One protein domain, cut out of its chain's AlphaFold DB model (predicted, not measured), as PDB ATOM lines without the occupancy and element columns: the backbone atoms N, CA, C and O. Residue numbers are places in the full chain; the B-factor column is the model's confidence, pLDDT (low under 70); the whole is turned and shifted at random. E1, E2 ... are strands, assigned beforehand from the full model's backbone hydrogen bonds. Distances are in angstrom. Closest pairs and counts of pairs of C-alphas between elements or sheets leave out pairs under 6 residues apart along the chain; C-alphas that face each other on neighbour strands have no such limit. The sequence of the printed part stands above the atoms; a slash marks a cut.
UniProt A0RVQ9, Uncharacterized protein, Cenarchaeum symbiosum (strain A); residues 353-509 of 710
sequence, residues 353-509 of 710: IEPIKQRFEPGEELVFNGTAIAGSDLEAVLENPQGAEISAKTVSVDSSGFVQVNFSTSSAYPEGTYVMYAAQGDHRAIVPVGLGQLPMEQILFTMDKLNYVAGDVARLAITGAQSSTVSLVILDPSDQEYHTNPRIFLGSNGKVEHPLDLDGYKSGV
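Overview. This is residues 353 to 509 of the 710 residues of an uncharacterized protein of Cenarchaeum symbiosum (strain A) (UniProt A0RVQ9). The domain has two lobes of strands: E1 to E7 make a sandwich, with the sheet E1 E2 E5 over one face of the twisted sheet E4 E3 E6 E7, and E8 to E13 make a looser second lobe. There the sheet E8 E9 E13 packs on E7 near residue 428, only partly face to face with E4 E3 E6 E7, while the small sheet E11 E10 E12 lies farther out. The printed part has 157 residues, no named helix and thirteen strands, E1 to E13 in that order, in four antiparallel sheets; its class is all strand. It is compact, with a radius of gyration of the C-alphas of 17.0 A, and spans 49 by 35 by 28 A.

Arrangement. E1, residues 353 to 355, and E2, residues 365 to 371, form a hairpin, with N 354 and O 369 3.0 A apart. E2 is antiparallel to E5, residues 402 to 408, with N 366 and O 407 at 2.8 A. E3, residues 377 to 383, and E4, residues 389 to 396, form a hairpin, with N 380 and O 393 at 2.8 A. E3 is also antiparallel to E6, residues 416 to 424, with N 381 and O 421 at 2.8 A. E6 and E7, residues 427 to 435, form a hairpin, with N 420 and O 431 at 2.9 A. E1 E2 E5 and E4 E3 E6 E7 are face to face, the parts that face each other 8.7 A centre to centre; the closest C-alphas of E1 and E7, those of Glu 354 and Val 431, are 6.4 A apart. E8, residues 444 to 447, and E9, residues 457 to 463, form a hairpin, with N 446 and O 461 at 2.9 A. E9 is antiparallel to E13, residues 495 to 501, with N 460 and O 498 at 2.9 A. With this sheet the three make a stack of sheets, face to face in turn; its plane is 39 degrees from that of E4 E3 E6 E7, and the closest C-alphas of E7 and E9, Arg 428 and Ala 461, are 5.8 A apart. E10, residues 469 to 475, has staggered pairing: with E12, residues 487 to 489, N 470 and O 488 are 2.8 A apart, and with E11, residues 481 to 483, N 482 and O 474 are 2.8 A apart. E10 is apart from E13.

Along the chain. E1 begins at C-alpha 353, (4.099, -26.999, -31.441). E6 and E7 are longest, 26.6 A and 26.1 A from first to last C-alpha. E13, 19.4 A long, ends at C-alpha 501, (-12.443, -23.852, -52.020).

Size, cuts and confidence. The C-alphas farthest apart, of Ser 411 and Gly 504, are 50.6 A apart. The printed part has no cut and no long link. Mean pLDDT of the printed part is 89.1; residues 483 to 486 are under 70.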
ATOM      1  N   ILE A 353       3.104 -26.113 -32.045       93.69
ATOM      2  CA  ILE A 353       4.099 -26.999 -31.441       93.69
ATOM      3  C   ILE A 353       5.472 -26.712 -32.047       93.69
ATOM      4  O   ILE A 353       5.611 -26.551 -33.264       93.69
ATOM      5  N   GLU A 354       6.485 -26.655 -31.189       94.56
ATOM      6  CA  GLU A 354       7.881 -26.417 -31.550       94.56
ATOM      7  C   GLU A 354       8.790 -27.414 -30.811       94.56
ATOM      8  O   GLU A 354       8.473 -27.841 -29.693       94.56
ATOM      9  N   PRO A 355       9.929 -27.820 -31.402       96.62
ATOM     10  CA  PRO A 355      10.890 -28.642 -30.693       96.62
ATOM     11  C   PRO A 355      11.606 -27.785 -29.643       96.62
ATOM     12  O   PRO A 355      11.931 -26.622 -29.887       96.62
ATOM     13  N   ILE A 356      11.935 -28.359 -28.485       94.50
ATOM     14  CA  ILE A 356      12.641 -27.607 -27.425       94.50
ATOM     15  C   ILE A 356      14.063 -27.184 -27.833       94.50
ATOM     16  O   ILE A 356      14.677 -26.333 -27.188       94.50
ATOM     17  N   LYS A 357      14.604 -27.803 -28.887       95.12
ATOM     18  CA  LYS A 357      15.860 -27.448 -29.549       95.12
ATOM     19  C   LYS A 357      15.784 -27.831 -31.024       95.12
ATOM     20  O   LYS A 357      15.148 -28.810 -31.380       95.12
ATOM     21  N   GLN A 358      16.469 -27.086 -31.883       93.31
ATOM     22  CA  GLN A 358      16.440 -27.342 -33.329       93.31
ATOM     23  C   GLN A 358      17.248 -28.585 -33.742       93.31
ATOM     24  O   GLN A 358      17.002 -29.148 -34.802       93.31
ATOM     25  N   ARG A 359      18.199 -29.030 -32.909       96.75
ATOM     26  CA  ARG A 359      19.065 -30.189 -33.166       96.75
ATOM     27  C   ARG A 359      19.152 -31.098 -31.942       96.75
ATOM     28  O   ARG A 359      19.442 -30.629 -30.840       96.75
ATOM     29  N   PHE A 360      18.986 -32.391 -32.179       96.00
ATOM     30  CA  PHE A 360      19.209 -33.486 -31.239       96.00
ATOM     31  C   PHE A 360      20.332 -34.390 -31.758       96.00
ATOM     32  O   PHE A 360      20.628 -34.383 -32.950       96.00
ATOM     33  N   GLU A 361      20.962 -35.165 -30.887       92.69
ATOM     34  CA  GLU A 361      21.925 -36.204 -31.268       92.69
ATOM     35  C   GLU A 361      21.227 -37.577 -31.368       92.69
ATOM     36  O   GLU A 361      20.283 -37.829 -30.613       92.69
ATOM     37  N   PRO A 362      21.659 -38.487 -32.265       86.31
ATOM     38  CA  PRO A 362      21.105 -39.841 -32.338       86.31
ATOM     39  C   PRO A 362      21.140 -40.563 -30.983       86.31
ATOM     40  O   PRO A 362      22.182 -40.634 -30.328       86.31
ATOM     41  N   GLY A 363      20.001 -41.114 -30.563       82.12
ATOM     42  CA  GLY A 363      19.817 -41.730 -29.244       82.12
ATOM     43  C   GLY A 363      19.203 -40.800 -28.190       82.12
ATOM     44  O   GLY A 363      18.813 -41.274 -27.123       82.12
ATOM     45  N   GLU A 364      19.088 -39.497 -28.460       86.62
ATOM     46  CA  GLU A 364      18.332 -38.577 -27.607       86.62
ATOM     47  C   GLU A 364      16.817 -38.681 -27.845       86.62
ATOM     48  O   GLU A 364      16.342 -39.089 -28.905       86.62
ATOM     49  N   GLU A 365      16.029 -38.273 -26.855       89.69
ATOM     50  CA  GLU A 365      14.586 -38.123 -27.017       89.69
ATOM     51  C   GLU A 365      14.276 -36.784 -27.700       89.69
ATOM     52  O   GLU A 365      14.683 -35.729 -27.210       89.69
ATOM     53  N   LEU A 366      13.549 -36.824 -28.819       94.25
ATOM     54  CA  LEU A 366      12.981 -35.632 -29.442       94.25
ATOM     55  C   LEU A 366      11.811 -35.158 -28.586       94.25
ATOM     56  O   LEU A 366      10.861 -35.910 -28.379       94.25
ATOM     57  N   VAL A 367      11.873 -33.919 -28.109       95.75
ATOM     58  CA  VAL A 367      10.843 -33.332 -27.248       95.75
ATOM     59  C   VAL A 367      10.263 -32.097 -27.917       95.75
ATOM     60  O   VAL A 367      10.993 -31.168 -28.279       95.75
ATOM     61  N   PHE A 368       8.942 -32.084 -28.035       97.38
ATOM     62  CA  PHE A 368       8.156 -31.016 -28.628       97.38
ATOM     63  C   PHE A 368       7.173 -30.475 -27.599       97.38
ATOM     64  O   PHE A 368       6.489 -31.254 -26.939       97.38
ATOM     65  N   ASN A 369       7.085 -29.153 -27.487       95.06
ATOM     66  CA  ASN A 369       6.187 -28.474 -26.560       95.06
ATOM     67  C   ASN A 369       5.343 -27.446 -27.300       95.06
ATOM     68  O   ASN A 369       5.789 -26.842 -28.279       95.06
ATOM     69  N   GLY A 370       4.141 -27.211 -26.792       93.00
ATOM     70  CA  GLY A 370       3.287 -26.202 -27.380       93.00
ATOM     71  C   GLY A 370       1.873 -26.186 -26.842       93.00
ATOM     72  O   GLY A 370       1.598 -26.645 -25.730       93.00
ATOM     73  N   THR A 371       0.986 -25.645 -27.664       92.50
ATOM     74  CA  THR A 371      -0.446 -25.562 -27.416       92.50
ATOM     75  C   THR A 371      -1.227 -26.188 -28.562       92.50
ATOM     76  O   THR A 371      -0.815 -26.131 -29.718       92.50
ATOM     77  N   ALA A 372      -2.364 -26.773 -28.232       94.25
ATOM     78  CA  ALA A 372      -3.279 -27.440 -29.141       94.25
ATOM     79  C   ALA A 372      -4.726 -27.204 -28.666       94.25
ATOM     80  O   ALA A 372      -4.963 -26.608 -27.608       94.25
ATOM     81  N   ILE A 373      -5.709 -27.673 -29.430       92.88
ATOM     82  CA  ILE A 373      -7.130 -27.535 -29.105       92.88
ATOM     83  C   ILE A 373      -7.439 -28.344 -27.839       92.88
ATOM     84  O   ILE A 373      -7.327 -29.575 -27.804       92.88
ATOM     85  N   ALA A 374      -7.849 -27.631 -26.790       90.88
ATOM     86  CA  ALA A 374      -8.143 -28.193 -25.478       90.88
ATOM     87  C   ALA A 374      -9.300 -29.208 -25.513       90.88
ATOM     88  O   ALA A 374     -10.334 -28.976 -26.142       90.88
ATOM     89  N   GLY A 375      -9.154 -30.310 -24.774       88.31
ATOM     90  CA  GLY A 375     -10.187 -31.341 -24.625       88.31
ATOM     91  C   GLY A 375     -10.331 -32.302 -25.810       88.31
ATOM     92  O   GLY A 375     -11.278 -33.089 -25.816       88.31
ATOM     93  N   SER A 376      -9.422 -32.254 -26.788       91.38
ATOM     94  CA  SER A 376      -9.367 -33.192 -27.916       91.38
ATOM     95  C   SER A 376      -7.997 -33.864 -28.003       91.38
ATOM     96  O   SER A 376      -6.988 -33.261 -27.647       91.38
ATOM     97  N   ASP A 377      -7.948 -35.121 -28.442       93.69
ATOM     98  CA  ASP A 377      -6.682 -35.844 -28.582       93.69
ATOM     99  C   ASP A 377      -5.885 -35.311 -29.778       93.69
ATOM    100  O   ASP A 377      -6.443 -35.092 -30.851       93.69
ATOM    101  N   LEU A 378      -4.586 -35.099 -29.584       95.81
ATOM    102  CA  LEU A 378      -3.618 -34.744 -30.615       95.81
ATOM    103  C   LEU A 378      -2.986 -36.017 -31.178       95.81
ATOM    104  O   LEU A 378      -2.343 -36.773 -30.447       95.81
ATOM    105  N   GLU A 379      -3.113 -36.228 -32.480       94.69
ATOM    106  CA  GLU A 379      -2.363 -37.259 -33.193       94.69
ATOM    107  C   GLU A 379      -1.029 -36.673 -33.654       94.69
ATOM    108  O   GLU A 379      -0.997 -35.596 -34.242       94.69
ATOM    109  N   ALA A 380       0.077 -37.358 -33.377       94.94
ATOM    110  CA  ALA A 380       1.416 -36.928 -33.751       94.94
ATOM    111  C   ALA A 380       2.174 -38.067 -34.433       94.94
ATOM    112  O   ALA A 380       2.305 -39.158 -33.878       94.94
ATOM    113  N   VAL A 381       2.714 -37.799 -35.615       91.94
ATOM    114  CA  VAL A 381       3.466 -38.747 -36.438       91.94
ATOM    115  C   VAL A 381       4.849 -38.173 -36.699       91.94
ATOM    116  O   VAL A 381       4.973 -37.009 -37.065       91.94
ATOM    117  N   LEU A 382       5.890 -38.976 -36.502       93.06
ATOM    118  CA  LEU A 382       7.270 -38.612 -36.794       93.06
ATOM    119  C   LEU A 382       7.746 -39.346 -38.045       93.06
ATOM    120  O   LEU A 382       7.729 -40.580 -38.093       93.06
ATOM    121  N   GLU A 383       8.242 -38.583 -39.009       91.56
ATOM    122  CA  GLU A 383       8.888 -39.075 -40.218       91.56
ATOM    123  C   GLU A 383      10.395 -38.829 -40.192       91.56
ATOM    124  O   GLU A 383      10.886 -37.833 -39.651       91.56
ATOM    125  N   ASN A 384      11.133 -39.754 -40.798       87.25
ATOM    126  CA  ASN A 384      12.569 -39.643 -41.003       87.25
ATOM    127  C   ASN A 384      12.909 -38.805 -42.262       87.25
ATOM    128  O   ASN A 384      12.013 -38.420 -43.015       87.25
ATOM    129  N   PRO A 385      14.199 -38.556 -42.557       89.31
ATOM    130  CA  PRO A 385      14.606 -37.728 -43.696       89.31
ATOM    131  C   PRO A 385      14.268 -38.305 -45.077       89.31
ATOM    132  O   PRO A 385      14.448 -37.624 -46.083       89.31
ATOM    133  N   GLN A 386      13.824 -39.561 -45.153       82.81
ATOM    134  CA  GLN A 386      13.351 -40.198 -46.381       82.81
ATOM    135  C   GLN A 386      11.820 -40.107 -46.534       82.81
ATOM    136  O   GLN A 386      11.288 -40.697 -47.470       82.81
ATOM    137  N   GLY A 387      11.122 -39.400 -45.635       80.25
ATOM    138  CA  GLY A 387       9.657 -39.308 -45.616       80.25
ATOM    139  C   GLY A 387       8.979 -40.573 -45.085       80.25
ATOM    140  O   GLY A 387       7.799 -40.797 -45.319       80.25
ATOM    141  N   ALA A 388       9.722 -41.454 -44.410       74.88
ATOM    142  CA  ALA A 388       9.151 -42.658 -43.830       74.88
ATOM    143  C   ALA A 388       8.677 -42.394 -42.401       74.88
ATOM    144  O   ALA A 388       9.480 -41.996 -41.557       74.88
ATOM    145  N   GLU A 389       7.411 -42.709 -42.116       83.38
ATOM    146  CA  GLU A 389       6.889 -42.788 -40.749       83.38
ATOM    147  C   GLU A 389       7.729 -43.777 -39.924       83.38
ATOM    148  O   GLU A 389       7.942 -44.920 -40.339       83.38
ATOM    149  N   ILE A 390       8.209 -43.328 -38.761       77.31
ATOM    150  CA  ILE A 390       8.980 -44.139 -37.804       77.31
ATOM    151  C   ILE A 390       8.312 -44.245 -36.432       77.31
ATOM    152  O   ILE A 390       8.682 -45.101 -35.631       77.31
ATOM    153  N   SER A 391       7.354 -43.369 -36.122       82.38
ATOM    154  CA  SER A 391       6.594 -43.424 -34.875       82.38
ATOM    155  C   SER A 391       5.295 -42.632 -34.996       82.38
ATOM    156  O   SER A 391       5.272 -41.583 -35.632       82.38
ATOM    157  N   ALA A 392       4.238 -43.105 -34.342       84.69
ATOM    158  CA  ALA A 392       2.964 -42.411 -34.220       84.69
ATOM    159  C   ALA A 392       2.480 -42.475 -32.765       84.69
ATOM    160  O   ALA A 392       2.692 -43.477 -32.076       84.69
ATOM    161  N   LYS A 393       1.862 -41.398 -32.281       84.12
ATOM    162  CA  LYS A 393       1.352 -41.263 -30.913       84.12
ATOM    163  C   LYS A 393       0.033 -40.504 -30.900       84.12
ATOM    164  O   LYS A 393      -0.161 -39.579 -31.679       84.12
ATOM    165  N   THR A 394      -0.815 -40.841 -29.938       88.69
ATOM    166  CA  THR A 394      -2.006 -40.062 -29.589       88.69
ATOM    167  C   THR A 394      -1.812 -39.494 -28.188       88.69
ATOM    168  O   THR A 394      -1.481 -40.234 -27.259       88.69
ATOM    169  N   VAL A 395      -1.969 -38.179 -28.035       91.56
ATOM    170  CA  VAL A 395      -1.734 -37.446 -26.785       91.56
ATOM    171  C   VAL A 395      -2.997 -36.684 -26.405       91.56
ATOM    172  O   VAL A 395      -3.435 -35.807 -27.141       91.56
ATOM    173  N   SER A 396      -3.578 -36.977 -25.243       90.94
ATOM    174  CA  SER A 396      -4.745 -36.234 -24.763       90.94
ATOM    175  C   SER A 396      -4.376 -34.816 -24.336       90.94
ATOM    176  O   SER A 396      -3.487 -34.630 -23.503       90.94
ATOM    177  N   VAL A 397      -5.084 -33.821 -24.877       94.31
ATOM    178  CA  VAL A 397      -4.889 -32.402 -24.547       94.31
ATOM    179  C   VAL A 397      -5.915 -31.981 -23.500       94.31
ATOM    180  O   VAL A 397      -7.124 -32.088 -23.709       94.31
ATOM    181  N   ASP A 398      -5.443 -31.507 -22.351       89.62
ATOM    182  CA  ASP A 398      -6.319 -31.108 -21.252       89.62
ATOM    183  C   ASP A 398      -6.968 -29.726 -21.479       89.62
ATOM    184  O   ASP A 398      -6.831 -29.096 -22.529       89.62
ATOM    185  N   SER A 399      -7.703 -29.230 -20.479       89.81
ATOM    186  CA  SER A 399      -8.392 -27.935 -20.550       89.81
ATOM    187  C   SER A 399      -7.466 -26.720 -20.666       89.81
ATOM    188  O   SER A 399      -7.948 -25.624 -20.941       89.81
ATOM    189  N   SER A 400      -6.170 -26.876 -20.389       86.94
ATOM    190  CA  SER A 400      -5.182 -25.806 -20.533       86.94
ATOM    191  C   SER A 400      -4.713 -25.633 -21.979       86.94
ATOM    192  O   SER A 400      -4.169 -24.583 -22.310       86.94
ATOM    193  N   GLY A 401      -4.919 -26.646 -22.827       86.75
ATOM    194  CA  GLY A 401      -4.427 -26.663 -24.202       86.75
ATOM    195  C   GLY A 401      -2.932 -26.965 -24.323       86.75
ATOM    196  O   GLY A 401      -2.451 -27.114 -25.441       86.75
ATOM    197  N   PHE A 402      -2.177 -27.069 -23.224       90.38
ATOM    198  CA  PHE A 402      -0.751 -27.389 -23.283       90.38
ATOM    199  C   PHE A 402      -0.518 -28.855 -23.638       90.38
ATOM    200  O   PHE A 402      -1.196 -29.753 -23.138       90.38
ATOM    201  N   VAL A 403       0.491 -29.094 -24.472       94.81
ATOM    202  CA  VAL A 403       0.876 -30.437 -24.899       94.81
ATOM    203  C   VAL A 403       2.393 -30.586 -24.953       94.81
ATOM    204  O   VAL A 403       3.120 -29.661 -25.325       94.81
ATOM    205  N   GLN A 404       2.854 -31.777 -24.578       95.44
ATOM    206  CA  GLN A 404       4.223 -32.237 -24.755       95.44
ATOM    207  C   GLN A 404       4.190 -33.564 -25.514       95.44
ATOM    208  O   GLN A 404       3.510 -34.504 -25.100       95.44
ATOM    209  N   VAL A 405       4.928 -33.640 -26.617       95.38
ATOM    210  CA  VAL A 405       5.052 -34.845 -27.440       95.38
ATOM    211  C   VAL A 405       6.512 -35.266 -27.458       95.38
ATOM    212  O   VAL A 405       7.391 -34.467 -27.773       95.38
ATOM    213  N   ASN A 406       6.768 -36.534 -27.138       93.25
ATOM    214  CA  ASN A 406       8.120 -37.078 -27.073       93.25
ATOM    215  C   ASN A 406       8.279 -38.240 -28.047       93.25
ATOM    216  O   ASN A 406       7.401 -39.100 -28.106       93.25
ATOM    217  N   PHE A 407       9.418 -38.343 -28.725       88.50
ATOM    218  CA  PHE A 407       9.775 -39.495 -29.552       88.50
ATOM    219  C   PHE A 407      11.174 -39.991 -29.199       88.50
ATOM    220  O   PHE A 407      12.141 -39.232 -29.227       88.50
ATOM    221  N   SER A 408      11.296 -41.277 -28.884       83.44
ATOM    222  CA  SER A 408      12.595 -41.896 -28.629       83.44
ATOM    223  C   SER A 408      13.329 -42.131 -29.950       83.44
ATOM    224  O   SER A 408      12.728 -42.607 -30.915       83.44
ATOM    225  N   THR A 409      14.626 -41.827 -29.991       82.00
ATOM    226  CA  THR A 409      15.491 -42.154 -31.134       82.00
ATOM    227  C   THR A 409      16.538 -43.191 -30.743       82.00
ATOM    228  O   THR A 409      16.836 -43.380 -29.564       82.00
ATOM    229  N   SER A 410      17.089 -43.887 -31.737       78.81
ATOM    230  CA  SER A 410      18.203 -44.826 -31.567       78.81
ATOM    231  C   SER A 410      19.488 -44.231 -32.134       78.81
ATOM    232  O   SER A 410      19.449 -43.430 -33.065       78.81
ATOM    233  N   SER A 411      20.648 -44.669 -31.640       75.38
ATOM    234  CA  SER A 411      21.947 -44.308 -32.224       75.38
ATOM    235  C   SER A 411      22.133 -44.821 -33.658       75.38
ATOM    236  O   SER A 411      23.048 -44.380 -34.344       75.38
ATOM    237  N   ALA A 412      21.302 -45.770 -34.099       76.31
ATOM    238  CA  ALA A 412      21.292 -46.278 -35.471       76.31
ATOM    239  C   ALA A 412      20.462 -45.410 -36.435       76.31
ATOM    240  O   ALA A 412      20.511 -45.627 -37.644       76.31
ATOM    241  N   TYR A 413      19.678 -44.454 -35.923       78.69
ATOM    242  CA  TYR A 413      18.840 -43.611 -36.771       78.69
ATOM    243  C   TYR A 413      19.702 -42.713 -37.666       78.69
ATOM    244  O   TYR A 413      20.689 -42.147 -37.189       78.69
ATOM    245  N   PRO A 414      19.343 -42.560 -38.955       82.69
ATOM    246  CA  PRO A 414      20.112 -41.734 -39.871       82.69
ATOM    247  C   PRO A 414      20.070 -40.266 -39.443       82.69
ATOM    248  O   PRO A 414      19.027 -39.752 -39.041       82.69
ATOM    249  N   GLU A 415      21.195 -39.570 -39.572       91.75
ATOM    250  CA  GLU A 415      21.242 -38.121 -39.378       91.75
ATOM    251  C   GLU A 415      20.444 -37.405 -40.481       91.75
ATOM    252  O   GLU A 415      20.472 -37.803 -41.647       91.75
ATOM    253  N   GLY A 416      19.758 -36.310 -40.149       94.75
ATOM    254  CA  GLY A 416      18.931 -35.577 -41.110       94.75
ATOM    255  C   GLY A 416      17.819 -34.743 -40.507       94.75
ATOM    256  O   GLY A 416      17.740 -34.551 -39.294       94.75
ATOM    257  N   THR A 417      16.969 -34.241 -41.400       96.31
ATOM    258  CA  THR A 417      15.749 -33.509 -41.059       96.31
ATOM    259  C   THR A 417      14.624 -34.507 -40.862       96.31
ATOM    260  O   THR A 417      14.209 -35.164 -41.809       96.31
ATOM    261  N   TYR A 418      14.152 -34.618 -39.634       96.00
ATOM    262  CA  TYR A 418      12.948 -35.349 -39.280       96.00
ATOM    263  C   TYR A 418      11.780 -34.372 -39.275       96.00
ATOM    264  O   TYR A 418      11.969 -33.174 -39.053       96.00
ATOM    265  N   VAL A 419      10.573 -34.867 -39.514       97.12
ATOM    266  CA  VAL A 419       9.375 -34.027 -39.560       97.12
ATOM    267  C   VAL A 419       8.318 -34.630 -38.658       97.12
ATOM    268  O   VAL A 419       7.937 -35.782 -38.833       97.12
ATOM    269  N   MET A 420       7.853 -33.857 -37.681       97.25
ATOM    270  CA  MET A 420       6.675 -34.217 -36.906       97.25
ATOM    271  C   MET A 420       5.440 -33.571 -37.534       97.25
ATOM    272  O   MET A 420       5.373 -32.345 -37.653       97.25
ATOM    273  N   TYR A 421       4.454 -34.387 -37.886       96.31
ATOM    274  CA  TYR A 421       3.114 -33.959 -38.271       96.31
ATOM    275  C   TYR A 421       2.188 -34.114 -37.076       96.31
ATOM    276  O   TYR A 421       2.159 -35.173 -36.454       96.31
ATOM    277  N   ALA A 422       1.437 -33.069 -36.752       96.50
ATOM    278  CA  ALA A 422       0.453 -33.086 -35.682       96.50
ATOM    279  C   ALA A 422      -0.940 -32.755 -36.229       96.50
ATOM    280  O   ALA A 422      -1.068 -31.906 -37.111       96.50
ATOM    281  N   ALA A 423      -1.974 -33.420 -35.719       95.12
ATOM    282  CA  ALA A 423      -3.333 -33.338 -36.237       95.12
ATOM    283  C   ALA A 423      -4.384 -33.335 -35.117       95.12
ATOM    284  O   ALA A 423      -4.318 -34.138 -34.185       95.12
ATOM    285  N   GLN A 424      -5.378 -32.449 -35.246       94.06
ATOM    286  CA  GLN A 424      -6.615 -32.428 -34.454       94.06
ATOM    287  C   GLN A 424      -7.782 -32.006 -35.345       94.06
ATOM    288  O   GLN A 424      -7.848 -30.862 -35.790       94.06
ATOM    289  N   GLY A 425      -8.715 -32.921 -35.618       90.44
ATOM    290  CA  GLY A 425      -9.841 -32.634 -36.511       90.44
ATOM    291  C   GLY A 425      -9.366 -32.295 -37.927       90.44
ATOM    292  O   GLY A 425      -8.714 -33.122 -38.568       90.44
ATOM    293  N   ASP A 426      -9.675 -31.095 -38.408       90.00
ATOM    294  CA  ASP A 426      -9.242 -30.544 -39.700       90.00
ATOM    295  C   ASP A 426      -7.984 -29.659 -39.613       90.00
ATOM    296  O   ASP A 426      -7.494 -29.202 -40.642       90.00
ATOM    297  N   HIS A 427      -7.420 -29.461 -38.418       92.38
ATOM    298  CA  HIS A 427      -6.212 -28.658 -38.220       92.38
ATOM    299  C   HIS A 427      -4.950 -29.513 -38.232       92.38
ATOM    300  O   HIS A 427      -4.932 -30.645 -37.720       92.38
ATOM    301  N   ARG A 428      -3.880 -28.979 -38.817       94.69
ATOM    302  CA  ARG A 428      -2.607 -29.678 -39.006       94.69
ATOM    303  C   ARG A 428      -1.434 -28.756 -38.682       94.69
ATOM    304  O   ARG A 428      -1.441 -27.576 -39.003       94.69
ATOM    305  N   ALA A 429      -0.375 -29.317 -38.107       94.56
ATOM    306  CA  ALA A 429       0.898 -28.628 -37.923       94.56
ATOM    307  C   ALA A 429       2.061 -29.490 -38.412       94.56
ATOM    308  O   ALA A 429       2.067 -30.706 -38.228       94.56
ATOM    309  N   ILE A 430       3.060 -28.840 -39.004       97.12
ATOM    310  CA  ILE A 430       4.284 -29.476 -39.496       97.12
ATOM    311  C   ILE A 430       5.461 -28.871 -38.737       97.12
ATOM    312  O   ILE A 430       5.594 -27.647 -38.624       97.12
ATOM    313  N   VAL A 431       6.300 -29.730 -38.169       96.56
ATOM    314  CA  VAL A 431       7.390 -29.320 -37.284       96.56
ATOM    315  C   VAL A 431       8.676 -30.055 -37.679       96.56
ATOM    316  O   VAL A 431       8.904 -31.179 -37.226       96.56
ATOM    317  N   PRO A 432       9.523 -29.456 -38.538       96.75
ATOM    318  CA  PRO A 432      10.828 -30.018 -38.860       96.75
ATOM    319  C   PRO A 432      11.786 -29.915 -37.664       96.75
ATOM    320  O   PRO A 432      11.780 -28.931 -36.923       96.75
ATOM    321  N   VAL A 433      12.631 -30.929 -37.484       97.25
ATOM    322  CA  VAL A 433      13.653 -30.999 -36.432       97.25
ATOM    323  C   VAL A 433      14.887 -31.744 -36.936       97.25
ATOM    324  O   VAL A 433      14.791 -32.662 -37.747       97.25
ATOM    325  N   GLY A 434      16.070 -31.353 -36.477       97.56
ATOM    326  CA  GLY A 434      17.322 -31.992 -36.865       97.56
ATOM    327  C   GLY A 434      17.761 -33.107 -35.912       97.56
ATOM    328  O   GLY A 434      17.734 -32.926 -34.692       97.56
ATOM    329  N   LEU A 435      18.231 -34.230 -36.461       95.81
ATOM    330  CA  LEU A 435      18.935 -35.295 -35.733       95.81
ATOM    331  C   LEU A 435      20.364 -35.435 -36.284       95.81
ATOM    332  O   LEU A 435      20.543 -35.611 -37.488       95.81
ATOM    333  N   GLY A 436      21.386 -35.295 -35.439       94.19
ATOM    334  CA  GLY A 436      22.818 -35.259 -35.798       94.19
ATOM    335  C   GLY A 436      23.268 -33.994 -36.549       94.19
ATOM    336  O   GLY A 436      24.436 -33.604 -36.503       94.19
ATOM    337  N   GLN A 437      22.330 -33.280 -37.172       94.69
ATOM    338  CA  GLN A 437      22.539 -32.033 -37.906       94.69
ATOM    339  C   GLN A 437      21.360 -31.069 -37.715       94.69
ATOM    340  O   GLN A 437      20.360 -31.433 -37.108       94.69
ATOM    341  N   LEU A 438      21.494 -29.821 -38.176       95.38
ATOM    342  CA  LEU A 438      20.379 -28.866 -38.192       95.38
ATOM    343  C   LEU A 438      19.355 -29.259 -39.271       95.38
ATOM    344  O   LEU A 438      19.763 -29.807 -40.300       95.38
ATOM    345  N   PRO A 439      18.057 -28.974 -39.066       94.62
ATOM    346  CA  PRO A 439      17.049 -29.216 -40.083       94.62
ATOM    347  C   PRO A 439      17.345 -28.349 -41.308       94.62
ATOM    348  O   PRO A 439      17.691 -27.172 -41.191       94.62
ATOM    349  N   MET A 440      17.228 -28.946 -42.487       89.94
ATOM    350  CA  MET A 440      17.334 -28.235 -43.755       89.94
ATOM    351  C   MET A 440      16.036 -27.480 -44.026       89.94
ATOM    352  O   MET A 440      14.945 -28.007 -43.811       89.94
ATOM    353  N   GLU A 441      16.154 -26.252 -44.528       85.69
ATOM    354  CA  GLU A 441      14.991 -25.511 -45.005       85.69
ATOM    355  C   GLU A 441      14.390 -26.209 -46.228       85.69
ATOM    356  O   GLU A 441      15.069 -26.460 -47.226       85.69
ATOM    357  N   GLN A 442      13.097 -26.501 -46.153       89.50
ATOM    358  CA  GLN A 442      12.329 -27.138 -47.214       89.50
ATOM    359  C   GLN A 442      10.874 -26.683 -47.137       89.50
ATOM    360  O   GLN A 442      10.391 -26.317 -46.065       89.50
ATOM    361  N   ILE A 443      10.180 -26.692 -48.275       94.00
ATOM    362  CA  ILE A 443       8.727 -26.533 -48.290       94.00
ATOM    363  C   ILE A 443       8.111 -27.886 -47.965       94.00
ATOM    364  O   ILE A 443       8.433 -28.890 -48.596       94.00
ATOM    365  N   LEU A 444       7.207 -27.890 -47.001       95.06
ATOM    366  CA  LEU A 444       6.405 -29.032 -46.602       95.06
ATOM    367  C   LEU A 444       4.947 -28.614 -46.612       95.06
ATOM    368  O   LEU A 444       4.623 -27.462 -46.320       95.06
ATOM    369  N   PHE A 445       4.067 -29.556 -46.912       95.62
ATOM    370  CA  PHE A 445       2.652 -29.356 -46.669       95.62
ATOM    371  C   PHE A 445       1.959 -30.665 -46.345       95.62
ATOM    372  O   PHE A 445       2.455 -31.745 -46.655       95.62
ATOM    373  N   THR A 446       0.792 -30.539 -45.738       94.62
ATOM    374  CA  THR A 446      -0.150 -31.629 -45.544       94.62
ATOM    375  C   THR A 446      -1.567 -31.092 -45.701       94.62
ATOM    376  O   THR A 446      -1.799 -29.886 -45.592       94.62
ATOM    377  N   MET A 447      -2.505 -31.982 -45.994       94.12
ATOM    378  CA  MET A 447      -3.922 -31.656 -46.125       94.12
ATOM    379  C   MET A 447      -4.714 -32.244 -44.961       94.12
ATOM    380  O   MET A 447      -4.312 -33.244 -44.364       94.12
ATOM    381  N   ASP A 448      -5.857 -31.643 -44.637       93.81
ATOM    382  CA  ASP A 448      -6.736 -32.171 -43.596       93.81
ATOM    383  C   ASP A 448      -7.308 -33.544 -43.974       93.81
ATOM    384  O   ASP A 448      -7.426 -34.422 -43.115       93.81
ATOM    385  N   LYS A 449      -7.608 -33.759 -45.260       91.69
ATOM    386  CA  LYS A 449      -8.116 -35.029 -45.797       91.69
ATOM    387  C   LYS A 449      -7.452 -35.399 -47.119       91.69
ATOM    388  O   LYS A 449      -6.903 -34.562 -47.835       91.69
ATOM    389  N   LEU A 450      -7.579 -36.676 -47.474       89.25
ATOM    390  CA  LEU A 450      -7.158 -37.195 -48.775       89.25
ATOM    391  C   LEU A 450      -8.295 -37.172 -49.815       89.25
ATOM    392  O   LEU A 450      -8.051 -37.043 -51.019       89.25
ATOM    393  N   ASN A 451      -9.547 -37.286 -49.365       91.31
ATOM    394  CA  ASN A 451     -10.734 -37.277 -50.211       91.31
ATOM    395  C   ASN A 451     -11.790 -36.292 -49.688       91.31
ATOM    396  O   ASN A 451     -12.111 -36.267 -48.501       91.31
ATOM    397  N   TYR A 452     -12.367 -35.533 -50.613       93.12
ATOM    398  CA  TYR A 452     -13.344 -34.479 -50.360       93.12
ATOM    399  C   TYR A 452     -14.619 -34.735 -51.155       93.12
ATOM    400  O   TYR A 452     -14.589 -35.367 -52.215       93.12
ATOM    401  N   VAL A 453     -15.753 -34.221 -50.692       90.38
ATOM    402  CA  VAL A 453     -16.946 -34.124 -51.544       90.38
ATOM    403  C   VAL A 453     -16.913 -32.820 -52.347       90.38
ATOM    404  O   VAL A 453     -16.183 -31.887 -52.029       90.38
ATOM    405  N   ALA A 454     -17.658 -32.761 -53.451       87.75
ATOM    406  CA  ALA A 454     -17.689 -31.562 -54.287       87.75
ATOM    407  C   ALA A 454     -18.268 -30.365 -53.511       87.75
ATOM    408  O   ALA A 454     -19.329 -30.502 -52.894       87.75
ATOM    409  N   GLY A 455     -17.596 -29.212 -53.582       86.75
ATOM    410  CA  GLY A 455     -17.952 -28.009 -52.822       86.75
ATOM    411  C   GLY A 455     -17.450 -27.981 -51.373       86.75
ATOM    412  O   GLY A 455     -17.818 -27.068 -50.638       86.75
ATOM    413  N   ASP A 456     -16.644 -28.959 -50.945       93.31
ATOM    414  CA  ASP A 456     -15.908 -28.866 -49.679       93.31
ATOM    415  C   ASP A 456     -14.846 -27.755 -49.728       93.31
ATOM    416  O   ASP A 456     -14.450 -27.283 -50.791       93.31
ATOM    417  N   VAL A 457     -14.328 -27.382 -48.560       91.75
ATOM    418  CA  VAL A 457     -13.120 -26.560 -48.442       91.75
ATOM    419  C   VAL A 457     -12.006 -27.451 -47.908       91.75
ATOM    420  O   VAL A 457     -12.098 -27.930 -46.778       91.75
ATOM    421  N   ALA A 458     -10.976 -27.684 -48.719       93.25
ATOM    422  CA  ALA A 458      -9.755 -28.352 -48.279       93.25
ATOM    423  C   ALA A 458      -8.879 -27.385 -47.480       93.25
ATOM    424  O   ALA A 458      -8.840 -26.189 -47.776       93.25
ATOM    425  N   ARG A 459      -8.152 -27.880 -46.480       92.62
ATOM    426  CA  ARG A 459      -7.198 -27.085 -45.699       92.62
ATOM    427  C   ARG A 459      -5.792 -27.616 -45.911       92.62
ATOM    428  O   ARG A 459      -5.514 -28.784 -45.655       92.62
ATOM    429  N   LEU A 460      -4.901 -26.746 -46.377       93.69
ATOM    430  CA  LEU A 460      -3.492 -27.049 -46.596       93.69
ATOM    431  C   LEU A 460      -2.676 -26.397 -45.482       93.69
ATOM    432  O   LEU A 460      -2.520 -25.177 -45.475       93.69
ATOM    433  N   ALA A 461      -2.108 -27.186 -44.577       94.62
ATOM    434  CA  ALA A 461      -1.079 -26.686 -43.674       94.62
ATOM    435  C   ALA A 461       0.258 -26.691 -44.408       94.62
ATOM    436  O   ALA A 461       0.686 -27.730 -44.909       94.62
ATOM    437  N   ILE A 462       0.912 -25.536 -44.484       94.56
ATOM    438  CA  ILE A 462       2.158 -25.339 -45.226       94.56
ATOM    439  C   ILE A 462       3.225 -24.849 -44.254       94.56
ATOM    440  O   ILE A 462       2.969 -24.014 -43.389       94.56
ATOM    441  N   THR A 463       4.440 -25.371 -44.386       94.75
ATOM    442  CA  THR A 463       5.622 -24.917 -43.649       94.75
ATOM    443  C   THR A 463       6.774 -24.702 -44.619       94.75
ATOM    444  O   THR A 463       7.014 -25.514 -45.509       94.75
ATOM    445  N   GLY A 464       7.484 -23.593 -44.466       92.88
ATOM    446  CA  GLY A 464       8.628 -23.205 -45.282       92.88
ATOM    447  C   GLY A 464       9.447 -22.134 -44.568       92.88
ATOM    448  O   GLY A 464       9.404 -22.037 -43.342       92.88
ATOM    449  N   ALA A 465      10.203 -21.316 -45.307       88.81
ATOM    450  CA  ALA A 465      10.937 -20.242 -44.641       88.81
ATOM    451  C   ALA A 465      10.010 -19.097 -44.224       88.81
ATOM    452  O   ALA A 465       8.991 -18.811 -44.858       88.81
ATOM    453  N   GLN A 466      10.432 -18.428 -43.161       84.69
ATOM    454  CA  GLN A 466       9.734 -17.319 -42.525       84.69
ATOM    455  C   GLN A 466       9.509 -16.151 -43.489       84.69
ATOM    456  O   GLN A 466      10.368 -15.865 -44.328       84.69
ATOM    457  N   SER A 467       8.352 -15.497 -43.361       78.12
ATOM    458  CA  SER A 467       7.960 -14.297 -44.115       78.12
ATOM    459  C   SER A 467       8.196 -14.426 -45.622       78.12
ATOM    460  O   SER A 467       8.738 -13.528 -46.266       78.12
ATOM    461  N   SER A 468       7.846 -15.582 -46.192       82.50
ATOM    462  CA  SER A 468       8.126 -15.897 -47.591       82.50
ATOM    463  C   SER A 468       6.873 -16.259 -48.377       82.50
ATOM    464  O   SER A 468       5.832 -16.569 -47.810       82.50
ATOM    465  N   THR A 469       6.964 -16.206 -49.705       84.94
ATOM    466  CA  THR A 469       5.847 -16.527 -50.598       84.94
ATOM    467  C   THR A 469       6.073 -17.869 -51.282       84.94
ATOM    468  O   THR A 469       7.163 -18.141 -51.794       84.94
ATOM    469  N   VAL A 470       5.026 -18.689 -51.327       90.19
ATOM    470  CA  VAL A 470       4.977 -19.984 -52.009       90.19
ATOM    471  C   VAL A 470       3.935 -19.924 -53.127       90.19
ATOM    472  O   VAL A 470       2.846 -19.386 -52.959       90.19
ATOM    473  N   SER A 471       4.283 -20.463 -54.287       89.75
ATOM    474  CA  SER A 471       3.394 -20.647 -55.433       89.75
ATOM    475  C   SER A 471       2.618 -21.952 -55.267       89.75
ATOM    476  O   SER A 471       3.246 -22.987 -55.057       89.75
ATOM    477  N   LEU A 472       1.285 -21.917 -55.357       89.94
ATOM    478  CA  LEU A 472       0.430 -23.110 -55.355       89.94
ATOM    479  C   LEU A 472      -0.111 -23.379 -56.761       89.94
ATOM    480  O   LEU A 472      -0.813 -22.552 -57.325       89.94
ATOM    481  N   VAL A 473       0.144 -24.561 -57.309       90.25
ATOM    482  CA  VAL A 473      -0.429 -25.027 -58.576       90.25
ATOM    483  C   VAL A 473      -1.262 -26.276 -58.317       90.25
ATOM    484  O   VAL A 473      -0.780 -27.235 -57.713       90.25
ATOM    485  N   ILE A 474      -2.506 -26.269 -58.798       91.38
ATOM    486  CA  ILE A 474      -3.385 -27.442 -58.789       91.38
ATOM    487  C   ILE A 474      -3.481 -27.989 -60.209       91.38
ATOM    488  O   ILE A 474      -3.855 -27.257 -61.127       91.38
ATOM    489  N   LEU A 475      -3.176 -29.273 -60.382       88.75
ATOM    490  CA  LEU A 475      -3.369 -29.994 -61.638       88.75
ATOM    491  C   LEU A 475      -4.657 -30.817 -61.574       88.75
ATOM    492  O   LEU A 475      -4.925 -31.485 -60.573       88.75
ATOM    493  N   ASP A 476      -5.440 -30.767 -62.646       87.88
ATOM    494  CA  ASP A 476      -6.642 -31.568 -62.829       87.88
ATOM    495  C   ASP A 476      -6.304 -33.056 -63.080       87.88
ATOM    496  O   ASP A 476      -5.141 -33.411 -63.297       87.88
ATOM    497  N   PRO A 477      -7.306 -33.954 -63.116       84.69
ATOM    498  CA  PRO A 477      -7.073 -35.378 -63.387       84.69
ATOM    499  C   PRO A 477      -6.449 -35.698 -64.762       84.69
ATOM    500  O   PRO A 477      -6.020 -36.829 -65.011       84.69
ATOM    501  N   SER A 478      -6.423 -34.733 -65.687       82.38
ATOM    502  CA  SER A 478      -5.772 -34.822 -67.003       82.38
ATOM    503  C   SER A 478      -4.373 -34.188 -67.010       82.38
ATOM    504  O   SER A 478      -3.804 -33.987 -68.088       82.38
ATOM    505  N   ASP A 479      -3.822 -33.901 -65.828       81.81
ATOM    506  CA  ASP A 479      -2.545 -33.225 -65.594       81.81
ATOM    507  C   ASP A 479      -2.478 -31.824 -66.236       81.81
ATOM    508  O   ASP A 479      -1.401 -31.337 -66.581       81.81
ATOM    509  N   GLN A 480      -3.631 -31.181 -66.446       83.94
ATOM    510  CA  GLN A 480      -3.715 -29.794 -66.900       83.94
ATOM    511  C   GLN A 480      -3.813 -28.866 -65.693       83.94
ATOM    512  O   GLN A 480      -4.476 -29.193 -64.713       83.94
ATOM    513  N   GLU A 481      -3.191 -27.692 -65.755       84.12
ATOM    514  CA  GLU A 481      -3.351 -26.682 -64.705       84.12
ATOM    515  C   GLU A 481      -4.832 -26.294 -64.566       84.12
ATOM    516  O   GLU A 481      -5.456 -25.811 -65.511       84.12
ATOM    517  N   TYR A 482      -5.397 -26.555 -63.386       76.06
ATOM    518  CA  TYR A 482      -6.808 -26.331 -63.073       76.06
ATOM    519  C   TYR A 482      -7.035 -24.961 -62.434       76.06
ATOM    520  O   TYR A 482      -7.967 -24.246 -62.798       76.06
ATOM    521  N   HIS A 483      -6.159 -24.589 -61.496       66.88
ATOM    522  CA  HIS A 483      -6.177 -23.301 -60.811       66.88
ATOM    523  C   HIS A 483      -4.854 -22.566 -61.013       66.88
ATOM    524  O   HIS A 483      -3.771 -23.124 -60.827       66.88
ATOM    525  N   THR A 484      -4.955 -21.289 -61.371       54.03
ATOM    526  CA  THR A 484      -3.815 -20.411 -61.638       54.03
ATOM    527  C   THR A 484      -3.200 -19.873 -60.354       54.03
ATOM    528  O   THR A 484      -3.694 -18.899 -59.795       54.03
ATOM    529  N   ASN A 485      -2.097 -20.498 -59.950       56.00
ATOM    530  CA  ASN A 485      -0.968 -19.932 -59.208       56.00
ATOM    531  C   ASN A 485      -1.267 -18.863 -58.129       56.00
ATOM    532  O   ASN A 485      -0.661 -17.782 -58.179       56.00
ATOM    533  N   PRO A 486      -2.174 -19.099 -57.157       69.12
ATOM    534  CA  PRO A 486      -2.257 -18.217 -56.006       69.12
ATOM    535  C   PRO A 486      -0.912 -18.206 -55.269       69.12
ATOM    536  O   PRO A 486      -0.293 -19.242 -55.013       69.12
ATOM    537  N   ARG A 487      -0.458 -16.995 -54.950       80.50
ATOM    538  CA  ARG A 487       0.678 -16.767 -54.062       80.50
ATOM    539  C   ARG A 487       0.178 -16.910 -52.631       80.50
ATOM    540  O   ARG A 487      -0.684 -16.147 -52.206       80.50
ATOM    541  N   ILE A 488       0.721 -17.879 -51.910       84.50
ATOM    542  CA  ILE A 488       0.448 -18.087 -50.492       84.50
ATOM    543  C   ILE A 488       1.591 -17.459 -49.703       84.50
ATOM    544  O   ILE A 488       2.760 -17.777 -49.929       84.50
ATOM    545  N   PHE A 489       1.259 -16.556 -48.790       81.38
ATOM    546  CA  PHE A 489       2.226 -15.955 -47.882       81.38
ATOM    547  C   PHE A 489       2.354 -16.820 -46.628       81.38
ATOM    548  O   PHE A 489       1.354 -17.188 -46.021       81.38
ATOM    549  N   LEU A 490       3.590 -17.152 -46.266       84.81
ATOM    550  CA  LEU A 490       3.926 -17.816 -45.014       84.81
ATOM    551  C   LEU A 490       4.157 -16.761 -43.934       84.81
ATOM    552  O   LEU A 490       4.808 -15.742 -44.193       84.81
ATOM    553  N   GLY A 491       3.663 -17.034 -42.727       73.75
ATOM    554  CA  GLY A 491       3.823 -16.180 -41.554       73.75
ATOM    555  C   GLY A 491       5.281 -15.900 -41.182       73.75
ATOM    556  O   GLY A 491       6.220 -16.516 -41.696       73.75
ATOM    557  N   SER A 492       5.486 -15.019 -40.203       74.50
ATOM    558  CA  SER A 492       6.807 -14.775 -39.597       74.50
ATOM    559  C   SER A 492       7.433 -16.023 -38.958       74.50
ATOM    560  O   SER A 492       8.643 -16.095 -38.781       74.50
ATOM    561  N   ASN A 493       6.633 -17.047 -38.667       79.69
ATOM    562  CA  ASN A 493       7.078 -18.365 -38.215       79.69
ATOM    563  C   ASN A 493       7.273 -19.384 -39.362       79.69
ATOM    564  O   ASN A 493       7.650 -20.526 -39.106       79.69
ATOM    565  N   GLY A 494       7.038 -18.982 -40.615       88.06
ATOM    566  CA  GLY A 494       7.164 -19.826 -41.804       88.06
ATOM    567  C   GLY A 494       5.995 -20.782 -42.026       88.06
ATOM    568  O   GLY A 494       6.148 -21.727 -42.796       88.06
ATOM    569  N   LYS A 495       4.849 -20.567 -41.371       90.25
ATOM    570  CA  LYS A 495       3.682 -21.457 -41.424       90.25
ATOM    571  C   LYS A 495       2.420 -20.724 -41.883       90.25
ATOM    572  O   LYS A 495       2.350 -19.500 -41.794       90.25
ATOM    573  N   VAL A 496       1.455 -21.476 -42.414       87.44
ATOM    574  CA  VAL A 496       0.091 -21.010 -42.725       87.44
ATOM    575  C   VAL A 496      -0.853 -22.206 -42.900       87.44
ATOM    576  O   VAL A 496      -0.444 -23.232 -43.450       87.44
ATOM    577  N   GLU A 497      -2.116 -22.076 -42.487       89.06
ATOM    578  CA  GLU A 497      -3.206 -22.971 -42.903       89.06
ATOM    579  C   GLU A 497      -4.020 -22.299 -44.021       89.06
ATOM    580  O   GLU A 497      -4.820 -21.397 -43.788       89.06
ATOM    581  N   HIS A 498      -3.813 -22.722 -45.267       88.00
ATOM    582  CA  HIS A 498      -4.464 -22.136 -46.435       88.00
ATOM    583  C   HIS A 498      -5.756 -22.890 -46.808       88.00
ATOM    584  O   HIS A 498      -5.688 -24.088 -47.103       88.00
ATOM    585  N   PRO A 499      -6.928 -22.227 -46.844       88.88
ATOM    586  CA  PRO A 499      -8.156 -22.833 -47.341       88.88
ATOM    587  C   PRO A 499      -8.180 -22.867 -48.877       88.88
ATOM    588  O   PRO A 499      -7.893 -21.874 -49.540       88.88
ATOM    589  N   LEU A 500      -8.592 -23.999 -49.437       90.25
ATOM    590  CA  LEU A 500      -8.808 -24.221 -50.862       90.25
ATOM    591  C   LEU A 500     -10.281 -24.578 -51.090       90.25
ATOM    592  O   LEU A 500     -10.719 -25.678 -50.758       90.25
ATOM    593  N   ASP A 501     -11.041 -23.639 -51.652       89.81
ATOM    594  CA  ASP A 501     -12.443 -23.852 -52.020       89.81
ATOM    595  C   ASP A 501     -12.536 -24.815 -53.212       89.81
ATOM    596  O   ASP A 501     -11.953 -24.568 -54.274       89.81
ATOM    597  N   LEU A 502     -13.242 -25.932 -53.019       91.75
ATOM    598  CA  LEU A 502     -13.435 -26.967 -54.031       91.75
ATOM    599  C   LEU A 502     -14.768 -26.817 -54.780       91.75
ATOM    600  O   LEU A 502     -15.217 -27.767 -55.439       91.75
ATOM    601  N   ASP A 503     -15.421 -25.654 -54.720       89.56
ATOM    602  CA  ASP A 503     -16.574 -25.370 -55.571       89.56
ATOM    603  C   ASP A 503     -16.202 -25.453 -57.063       89.56
ATOM    604  O   ASP A 503     -15.141 -25.028 -57.525       89.56
ATOM    605  N   GLY A 504     -17.075 -26.084 -57.844       87.69
ATOM    606  CA  GLY A 504     -16.850 -26.347 -59.267       87.69
ATOM    607  C   GLY A 504     -15.850 -27.467 -59.600       87.69
ATOM    608  O   GLY A 504     -15.767 -27.842 -60.775       87.69
ATOM    609  N   TYR A 505     -15.139 -28.054 -58.629       91.00
ATOM    610  CA  TYR A 505     -14.252 -29.198 -58.880       91.00
ATOM    611  C   TYR A 505     -15.057 -30.420 -59.336       91.00
ATOM    612  O   TYR A 505     -16.063 -30.815 -58.739       91.00
ATOM    613  N   LYS A 506     -14.606 -31.041 -60.429       88.00
ATOM    614  CA  LYS A 506     -15.197 -32.284 -60.941       88.00
ATOM    615  C   LYS A 506     -14.661 -33.488 -60.180       88.00
ATOM    616  O   LYS A 506     -13.579 -33.439 -59.612       88.00
ATOM    617  N   SER A 507     -15.408 -34.590 -60.243       88.69
ATOM    618  CA  SER A 507     -14.965 -35.860 -59.672       88.69
ATOM    619  C   SER A 507     -13.630 -36.307 -60.281       88.69
ATOM    620  O   SER A 507     -13.511 -36.367 -61.509       88.69
ATOM    621  N   GLY A 508     -12.641 -36.611 -59.440       88.50
ATOM    622  CA  GLY A 508     -11.327 -37.088 -59.870       88.50
ATOM    623  C   GLY A 508     -10.210 -36.849 -58.855       88.50
ATOM    624  O   GLY A 508     -10.437 -36.312 -57.772       88.50
ATOM    625  N   VAL A 509      -9.002 -37.273 -59.227       89.06
ATOM    626  CA  VAL A 509      -7.766 -37.081 -58.457       89.06
ATOM    627  C   VAL A 509      -7.028 -35.850 -58.981       89.06
ATOM    628  O   VAL A 509      -6.754 -35.763 -60.175       89.06
TER     629      VAL A 509